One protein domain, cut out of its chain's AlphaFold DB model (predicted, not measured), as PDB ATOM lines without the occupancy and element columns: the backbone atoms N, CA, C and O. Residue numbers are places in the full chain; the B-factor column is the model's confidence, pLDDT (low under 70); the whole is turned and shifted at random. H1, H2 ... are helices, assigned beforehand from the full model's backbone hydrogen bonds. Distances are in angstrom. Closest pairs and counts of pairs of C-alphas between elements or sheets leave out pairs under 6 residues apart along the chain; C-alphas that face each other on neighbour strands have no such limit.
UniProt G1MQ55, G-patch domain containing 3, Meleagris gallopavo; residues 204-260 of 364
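This is residues 204 to 260 of the 364 residues of the protein "G-patch domain containing 3" of Meleagris gallopavo (UniProt G1MQ55). The longest helix, H1, makes one side of a loose, open shape, and a long winding link leads from its end across to the short helix H2 on the far side. The two helices do not meet, and residues 255 to 260 stick out. The printed part has 57 residues with two named helices, H1 then H2, and no named strand. The class is all helix, though under half of the residues, 24, are in named elements. The whole is loose, with a radius of gyration of the C-alphas of 14.5 A and spans of 36 by 26 by 16 A.

H1, residues 213 to 228, and H2, residues 251 to 258, are apart, with no C-alpha of the one within 8 A of the other. In both helices every O i to N i+4 pair is within hydrogen-bond range. Residues 255 to 260, of which 255 to 258 belong to H2, stand free.

H1 measures 22.3 A from C-alpha 213 at (34.106, -8.163, 31.406) to C-alpha 228. H2 measures 10.7 A and ends at C-alpha 258 at (56.680, 3.525, 47.444).

The two C-alphas farthest apart, those of Asp 229 and Gln 259, are 37.8 A apart. The printed part has no cut. Residues 229 to 250 form a long link. Confidence is low, with pLDDT under 70, at residues 232 to 243 and residue 247.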
ATOM      1  N   ILE A 204      27.864  -8.984  39.429       84.88
ATOM      2  CA  ILE A 204      28.481  -7.664  39.596       84.88
ATOM      3  C   ILE A 204      27.791  -6.769  40.640       84.88
ATOM      4  O   ILE A 204      28.422  -5.886  41.221       84.88
ATOM      5  N   TYR A 205      26.496  -6.981  40.889       80.12
ATOM      6  CA  TYR A 205      25.741  -6.214  41.879       80.12
ATOM      7  C   TYR A 205      25.912  -6.749  43.304       80.12
ATOM      8  O   TYR A 205      25.714  -6.003  44.263       80.12
ATOM      9  N   TYR A 206      26.279  -8.022  43.451       83.00
ATOM     10  CA  TYR A 206      26.326  -8.717  44.738       83.00
ATOM     11  C   TYR A 206      27.763  -9.012  45.189       83.00
ATOM     12  O   TYR A 206      28.082  -8.883  46.372       83.00
ATOM     13  N   ASP A 207      28.646  -9.309  44.241       84.00
ATOM     14  CA  ASP A 207      30.042  -9.662  44.443       84.00
ATOM     15  C   ASP A 207      30.959  -8.534  43.973       84.00
ATOM     16  O   ASP A 207      30.931  -8.089  42.827       84.00
ATOM     17  N   LYS A 208      31.855  -8.100  44.863       77.94
ATOM     18  CA  LYS A 208      32.784  -6.989  44.601       77.94
ATOM     19  C   LYS A 208      33.720  -7.229  43.407       77.94
ATOM     20  O   LYS A 208      34.143  -6.268  42.771       77.94
ATOM     21  N   ASP A 209      34.039  -8.492  43.138       78.94
ATOM     22  CA  ASP A 209      34.884  -8.931  42.025       78.94
ATOM     23  C   ASP A 209      34.113  -9.852  41.053       78.94
ATOM     24  O   ASP A 209      34.739 -10.562  40.260       78.94
ATOM     25  N   GLY A 210      32.774  -9.849  41.126       83.50
ATOM     26  CA  GLY A 210      31.877 -10.565  40.215       83.50
ATOM     27  C   GLY A 210      31.704  -9.843  38.879       83.50
ATOM     28  O   GLY A 210      32.289  -8.781  38.636       83.50
ATOM     29  N   GLY A 211      30.921 -10.427  37.986       85.50
ATOM     30  CA  GLY A 211      30.712  -9.924  36.638       85.50
ATOM     31  C   GLY A 211      31.790 -10.413  35.682       85.50
ATOM     32  O   GLY A 211      32.990 -10.342  35.982       85.50
ATOM     33  N   ASP A 212      31.371 -10.829  34.500       85.00
ATOM     34  CA  ASP A 212      32.229 -10.891  33.331       85.00
ATOM     35  C   ASP A 212      32.704  -9.484  32.908       85.00
ATOM     36  O   ASP A 212      32.426  -8.452  33.534       85.00
ATOM     37  N   LYS A 213      33.524  -9.429  31.857       83.12
ATOM     38  CA  LYS A 213      34.106  -8.163  31.406       83.12
ATOM     39  C   LYS A 213      33.035  -7.182  30.920       83.12
ATOM     40  O   LYS A 213      33.153  -5.988  31.187       83.12
ATOM     41  N   ASP A 214      32.010  -7.685  30.246       82.62
ATOM     42  CA  ASP A 214      30.997  -6.857  29.603       82.62
ATOM     43  C   ASP A 214      30.039  -6.261  30.644       82.62
ATOM     44  O   ASP A 214      29.741  -5.062  30.593       82.62
ATOM     45  N   ALA A 215      29.667  -7.028  31.676       84.12
ATOM     46  CA  ALA A 215      28.944  -6.529  32.841       84.12
ATOM     47  C   ALA A 215      29.734  -5.415  33.546       84.12
ATOM     48  O   ALA A 215      29.182  -4.348  33.830       84.12
ATOM     49  N   ARG A 216      31.047  -5.594  33.754       85.31
ATOM     50  CA  ARG A 216      31.918  -4.575  34.378       85.31
ATOM     51  C   ARG A 216      32.030  -3.305  33.563       85.31
ATOM     52  O   ARG A 216      31.881  -2.211  34.116       85.31
ATOM     53  N   ASP A 217      32.246  -3.445  32.264       85.44
ATOM     54  CA  ASP A 217      32.353  -2.305  31.363       85.44
ATOM     55  C   ASP A 217      31.011  -1.547  31.294       85.44
ATOM     56  O   ASP A 217      31.004  -0.312  31.292       85.44
ATOM     57  N   SER A 218      29.868  -2.244  31.345       84.38
ATOM     58  CA  SER A 218      28.536  -1.619  31.350       84.38
ATOM     59  C   SER A 218      28.271  -0.768  32.601       84.38
ATOM     60  O   SER A 218      27.871   0.396  32.487       84.38
ATOM     61  N   VAL A 219      28.582  -1.291  33.793       85.44
ATOM     62  CA  VAL A 219      28.441  -0.565  35.065       85.44
ATOM     63  C   VAL A 219      29.398   0.625  35.108       85.44
ATOM     64  O   VAL A 219      29.015   1.719  35.531       85.44
ATOM     65  N   GLN A 220      30.626   0.457  34.614       85.56
ATOM     66  CA  GLN A 220      31.599   1.542  34.533       85.56
ATOM     67  C   GLN A 220      31.124   2.677  33.614       85.56
ATOM     68  O   GLN A 220      31.226   3.848  33.992       85.56
ATOM     69  N   MET A 221      30.592   2.358  32.431       84.69
ATOM     70  CA  MET A 221      30.043   3.360  31.511       84.69
ATOM     71  C   MET A 221      28.863   4.111  32.132       84.69
ATOM     72  O   MET A 221      28.782   5.335  32.019       84.69
ATOM     73  N   TRP A 222      27.974   3.402  32.828       83.00
ATOM     74  CA  TRP A 222      26.830   4.007  33.507       83.00
ATOM     75  C   TRP A 222      27.256   4.980  34.616       83.00
ATOM     76  O   TRP A 222      26.737   6.098  34.702       83.00
ATOM     77  N   LEU A 223      28.260   4.609  35.417       82.19
ATOM     78  CA  LEU A 223      28.856   5.492  36.423       82.19
ATOM     79  C   LEU A 223      29.517   6.726  35.787       82.19
ATOM     80  O   LEU A 223      29.325   7.843  36.268       82.19
ATOM     81  N   GLU A 224      30.248   6.562  34.678       82.69
ATOM     82  CA  GLU A 224      30.843   7.691  33.948       82.69
ATOM     83  C   GLU A 224      29.768   8.648  33.414       82.69
ATOM     84  O   GLU A 224      29.922   9.870  33.503       82.69
ATOM     85  N   GLN A 225      28.662   8.115  32.895       84.62
ATOM     86  CA  GLN A 225      27.556   8.915  32.381       84.62
ATOM     87  C   GLN A 225      26.896   9.737  33.494       84.62
ATOM     88  O   GLN A 225      26.727  10.946  33.335       84.62
ATOM     89  N   ARG A 226      26.648   9.136  34.665       82.00
ATOM     90  CA  ARG A 226      26.136   9.853  35.849       82.00
ATOM     91  C   ARG A 226      27.091  10.946  36.338       82.00
ATOM     92  O   ARG A 226      26.638  12.016  36.748       82.00
ATOM     93  N   LEU A 227      28.401  10.718  36.249       77.06
ATOM     94  CA  LEU A 227      29.426  11.704  36.601       77.06
ATOM     95  C   LEU A 227      29.485  12.853  35.581       77.06
ATOM     96  O   LEU A 227      29.661  14.015  35.949       77.06
ATOM     97  N   ARG A 228      29.276  12.555  34.294       80.44
ATOM     98  CA  ARG A 228      29.192  13.553  33.218       80.44
ATOM     99  C   ARG A 228      27.942  14.424  33.324       80.44
ATOM    100  O   ARG A 228      28.022  15.624  33.061       80.44
ATOM    101  N   ASP A 229      26.831  13.826  33.735       85.06
ATOM    102  CA  ASP A 229      25.558  14.509  33.976       85.06
ATOM    103  C   ASP A 229      25.552  15.279  35.311       85.06
ATOM    104  O   ASP A 229      24.638  16.059  35.578       85.06
ATOM    105  N   GLY A 230      26.609  15.126  36.121       79.50
ATOM    106  CA  GLY A 230      26.815  15.853  37.374       79.50
ATOM    107  C   GLY A 230      25.932  15.369  38.524       79.50
ATOM    108  O   GLY A 230      25.720  16.116  39.476       79.50
ATOM    109  N   LEU A 231      25.395  14.148  38.423       73.31
ATOM    110  CA  LEU A 231      24.546  13.536  39.445       73.31
ATOM    111  C   LEU A 231      25.368  12.864  40.558       73.31
ATOM    112  O   LEU A 231      24.869  12.697  41.668       73.31
ATOM    113  N   GLU A 232      26.629  12.518  40.280       64.88
ATOM    114  CA  GLU A 232      27.603  12.094  41.289       64.88
ATOM    115  C   GLU A 232      28.797  13.050  41.357       64.88
ATOM    116  O   GLU A 232      29.430  13.364  40.345       64.88
ATOM    117  N   ASP A 233      29.145  13.468  42.577       57.56
ATOM    118  CA  ASP A 233      30.441  14.076  42.856       57.56
ATOM    119  C   ASP A 233      31.509  12.990  42.694       57.56
ATOM    120  O   ASP A 233      31.458  11.962  43.368       57.56
ATOM    121  N   GLY A 234      32.501  13.220  41.825       56.91
ATOM    122  CA  GLY A 234      33.596  12.289  41.508       56.91
ATOM    123  C   GLY A 234      34.564  11.971  42.659       56.91
ATOM    124  O   GLY A 234      35.752  11.763  42.428       56.91
ATOM    125  N   SER A 235      34.082  11.977  43.901       53.12
ATOM    126  CA  SER A 235      34.806  11.630  45.118       53.12
ATOM    127  C   SER A 235      34.685  10.146  45.497       53.12
ATOM    128  O   SER A 235      35.363   9.724  46.433       53.12
ATOM    129  N   THR A 236      33.833   9.357  44.831       47.59
ATOM    130  CA  THR A 236      33.519   7.966  45.227       47.59
ATOM    131  C   THR A 236      34.447   6.914  44.620       47.59
ATOM    132  O   THR A 236      34.620   5.849  45.210       47.59
ATOM    133  N   SER A 237      35.144   7.210  43.520       50.84
ATOM    134  CA  SER A 237      36.275   6.394  43.068       50.84
ATOM    135  C   SER A 237      37.562   7.033  43.577       50.84
ATOM    136  O   SER A 237      37.950   8.116  43.145       50.84
ATOM    137  N   GLY A 238      38.192   6.389  44.568       53.59
ATOM    138  CA  GLY A 238      39.426   6.864  45.192       53.59
ATOM    139  C   GLY A 238      40.389   7.376  44.129       53.59
ATOM    140  O   GLY A 238      40.720   6.644  43.197       53.59
ATOM    141  N   GLN A 239      40.756   8.654  44.230       55.91
ATOM    142  CA  GLN A 239      41.515   9.363  43.210       55.91
ATOM    143  C   GLN A 239      42.801   8.578  42.912       55.91
ATOM    144  O   GLN A 239      43.800   8.739  43.597       55.91
ATOM    145  N   GLN A 240      42.835   7.723  41.881       56.22
ATOM    146  CA  GLN A 240      44.063   6.986  41.518       56.22
ATOM    147  C   GLN A 240      45.206   7.929  41.106       56.22
ATOM    148  O   GLN A 240      46.353   7.527  40.927       56.22
ATOM    149  N   ILE A 241      44.869   9.202  40.955       64.62
ATOM    150  CA  ILE A 241      45.686  10.301  40.508       64.62
ATOM    151  C   ILE A 241      45.774  11.283  41.672       64.62
ATOM    152  O   ILE A 241      44.757  11.802  42.122       64.62
ATOM    153  N   GLY A 242      46.989  11.511  42.177       65.38
ATOM    154  CA  GLY A 242      47.202  12.518  43.215       65.38
ATOM    155  C   GLY A 242      46.792  13.900  42.704       65.38
ATOM    156  O   GLY A 242      46.897  14.179  41.509       65.38
ATOM    157  N   THR A 243      46.366  14.792  43.596       66.94
ATOM    158  CA  THR A 243      45.925  16.161  43.246       66.94
ATOM    159  C   THR A 243      46.942  16.956  42.412       66.94
ATOM    160  O   THR A 243      46.567  17.831  41.633       66.94
ATOM    161  N   PHE A 244      48.232  16.625  42.520       73.88
ATOM    162  CA  PHE A 244      49.321  17.233  41.753       73.88
ATOM    163  C   PHE A 244      49.493  16.664  40.326       73.88
ATOM    164  O   PHE A 244      50.232  17.229  39.516       73.88
ATOM    165  N   GLU A 245      48.821  15.565  39.976       72.06
ATOM    166  CA  GLU A 245      48.997  14.837  38.718       72.06
ATOM    167  C   GLU A 245      47.871  15.096  37.722       72.06
ATOM    168  O   GLU A 245      46.980  14.288  37.508       72.06
ATOM    169  N   ARG A 246      47.922  16.221  37.014       71.56
ATOM    170  CA  ARG A 246      46.893  16.502  35.998       71.56
ATOM    171  C   ARG A 246      47.017  15.654  34.723       71.56
ATOM    172  O   ARG A 246      46.037  15.473  34.008       71.56
ATOM    173  N   TYR A 247      48.228  15.203  34.395       68.25
ATOM    174  CA  TYR A 247      48.545  14.601  33.089       68.25
ATOM    175  C   TYR A 247      49.146  13.196  33.175       68.25
ATOM    176  O   TYR A 247      49.292  12.530  32.152       68.25
ATOM    177  N   THR A 248      49.516  12.747  34.372       70.75
ATOM    178  CA  THR A 248      50.052  11.410  34.615       70.75
ATOM    179  C   THR A 248      48.973  10.579  35.290       70.75
ATOM    180  O   THR A 248      48.286  11.053  36.186       70.75
ATOM    181  N   LYS A 249      48.786   9.337  34.836       77.81
ATOM    182  CA  LYS A 249      47.769   8.414  35.364       77.81
ATOM    183  C   LYS A 249      48.185   7.819  36.727       77.81
ATOM    184  O   LYS A 249      48.201   6.603  36.882       77.81
ATOM    185  N   GLY A 250      48.630   8.646  37.674       79.44
ATOM    186  CA  GLY A 250      49.010   8.215  39.024       79.44
ATOM    187  C   GLY A 250      50.409   7.604  39.154       79.44
ATOM    188  O   GLY A 250      50.710   6.985  40.174       79.44
ATOM    189  N   PHE A 251      51.278   7.715  38.140       83.44
ATOM    190  CA  PHE A 251      52.616   7.107  38.191       83.44
ATOM    191  C   PHE A 251      53.514   7.759  39.250       83.44
ATOM    192  O   PHE A 251      54.173   7.053  40.010       83.44
ATOM    193  N   GLY A 252      53.537   9.090  39.331       85.50
ATOM    194  CA  GLY A 252      54.363   9.788  40.317       85.50
ATOM    195  C   GLY A 252      53.859   9.559  41.744       85.50
ATOM    196  O   GLY A 252      54.673   9.371  42.640       85.50
ATOM    197  N   ARG A 253      52.539   9.458  41.940       85.81
ATOM    198  CA  ARG A 253      51.873   9.093  43.191       85.81
ATOM    199  C   ARG A 253      52.345   7.719  43.643       85.81
ATOM    200  O   ARG A 253      52.858   7.611  44.748       85.81
ATOM    201  N   LYS A 254      52.260   6.704  42.774       86.69
ATOM    202  CA  LYS A 254      52.726   5.340  43.079       86.69
ATOM    203  C   LYS A 254      54.204   5.313  43.466       86.69
ATOM    204  O   LYS A 254      54.573   4.654  44.431       86.69
ATOM    205  N   VAL A 255      55.053   6.048  42.747       90.25
ATOM    206  CA  VAL A 255      56.489   6.137  43.059       90.25
ATOM    207  C   VAL A 255      56.731   6.853  44.393       90.25
ATOM    208  O   VAL A 255      57.569   6.416  45.174       90.25
ATOM    209  N   LEU A 256      56.006   7.933  44.683       87.44
ATOM    210  CA  LEU A 256      56.121   8.671  45.941       87.44
ATOM    211  C   LEU A 256      55.630   7.842  47.135       87.44
ATOM    212  O   LEU A 256      56.318   7.789  48.154       87.44
ATOM    213  N   GLU A 257      54.506   7.142  46.994       88.94
ATOM    214  CA  GLU A 257      53.981   6.217  48.007       88.94
ATOM    215  C   GLU A 257      54.966   5.079  48.297       88.94
ATOM    216  O   GLU A 257      55.227   4.772  49.460       88.94
ATOM    217  N   GLN A 258      55.608   4.515  47.266       90.06
ATOM    218  CA  GLN A 258      56.680   3.525  47.444       90.06
ATOM    219  C   GLN A 258      57.874   4.067  48.242       90.06
ATOM    220  O   GLN A 258      58.545   3.306  48.935       90.06
ATOM    221  N   GLN A 259      58.141   5.371  48.166       89.19
ATOM    222  CA  GLN A 259      59.196   6.041  48.934       89.19
ATOM    223  C   GLN A 259      58.720   6.518  50.320       89.19
ATOM    224  O   GLN A 259      59.469   7.193  51.028       89.19
ATOM    225  N   GLY A 260      57.498   6.164  50.729       88.19
ATOM    226  CA  GLY A 260      56.942   6.478  52.046       88.19
ATOM    227  C   GLY A 260      56.257   7.842  52.145       88.19
ATOM    228  O   GLY A 260      56.003   8.309  53.255       88.19
TER     229      GLY A 260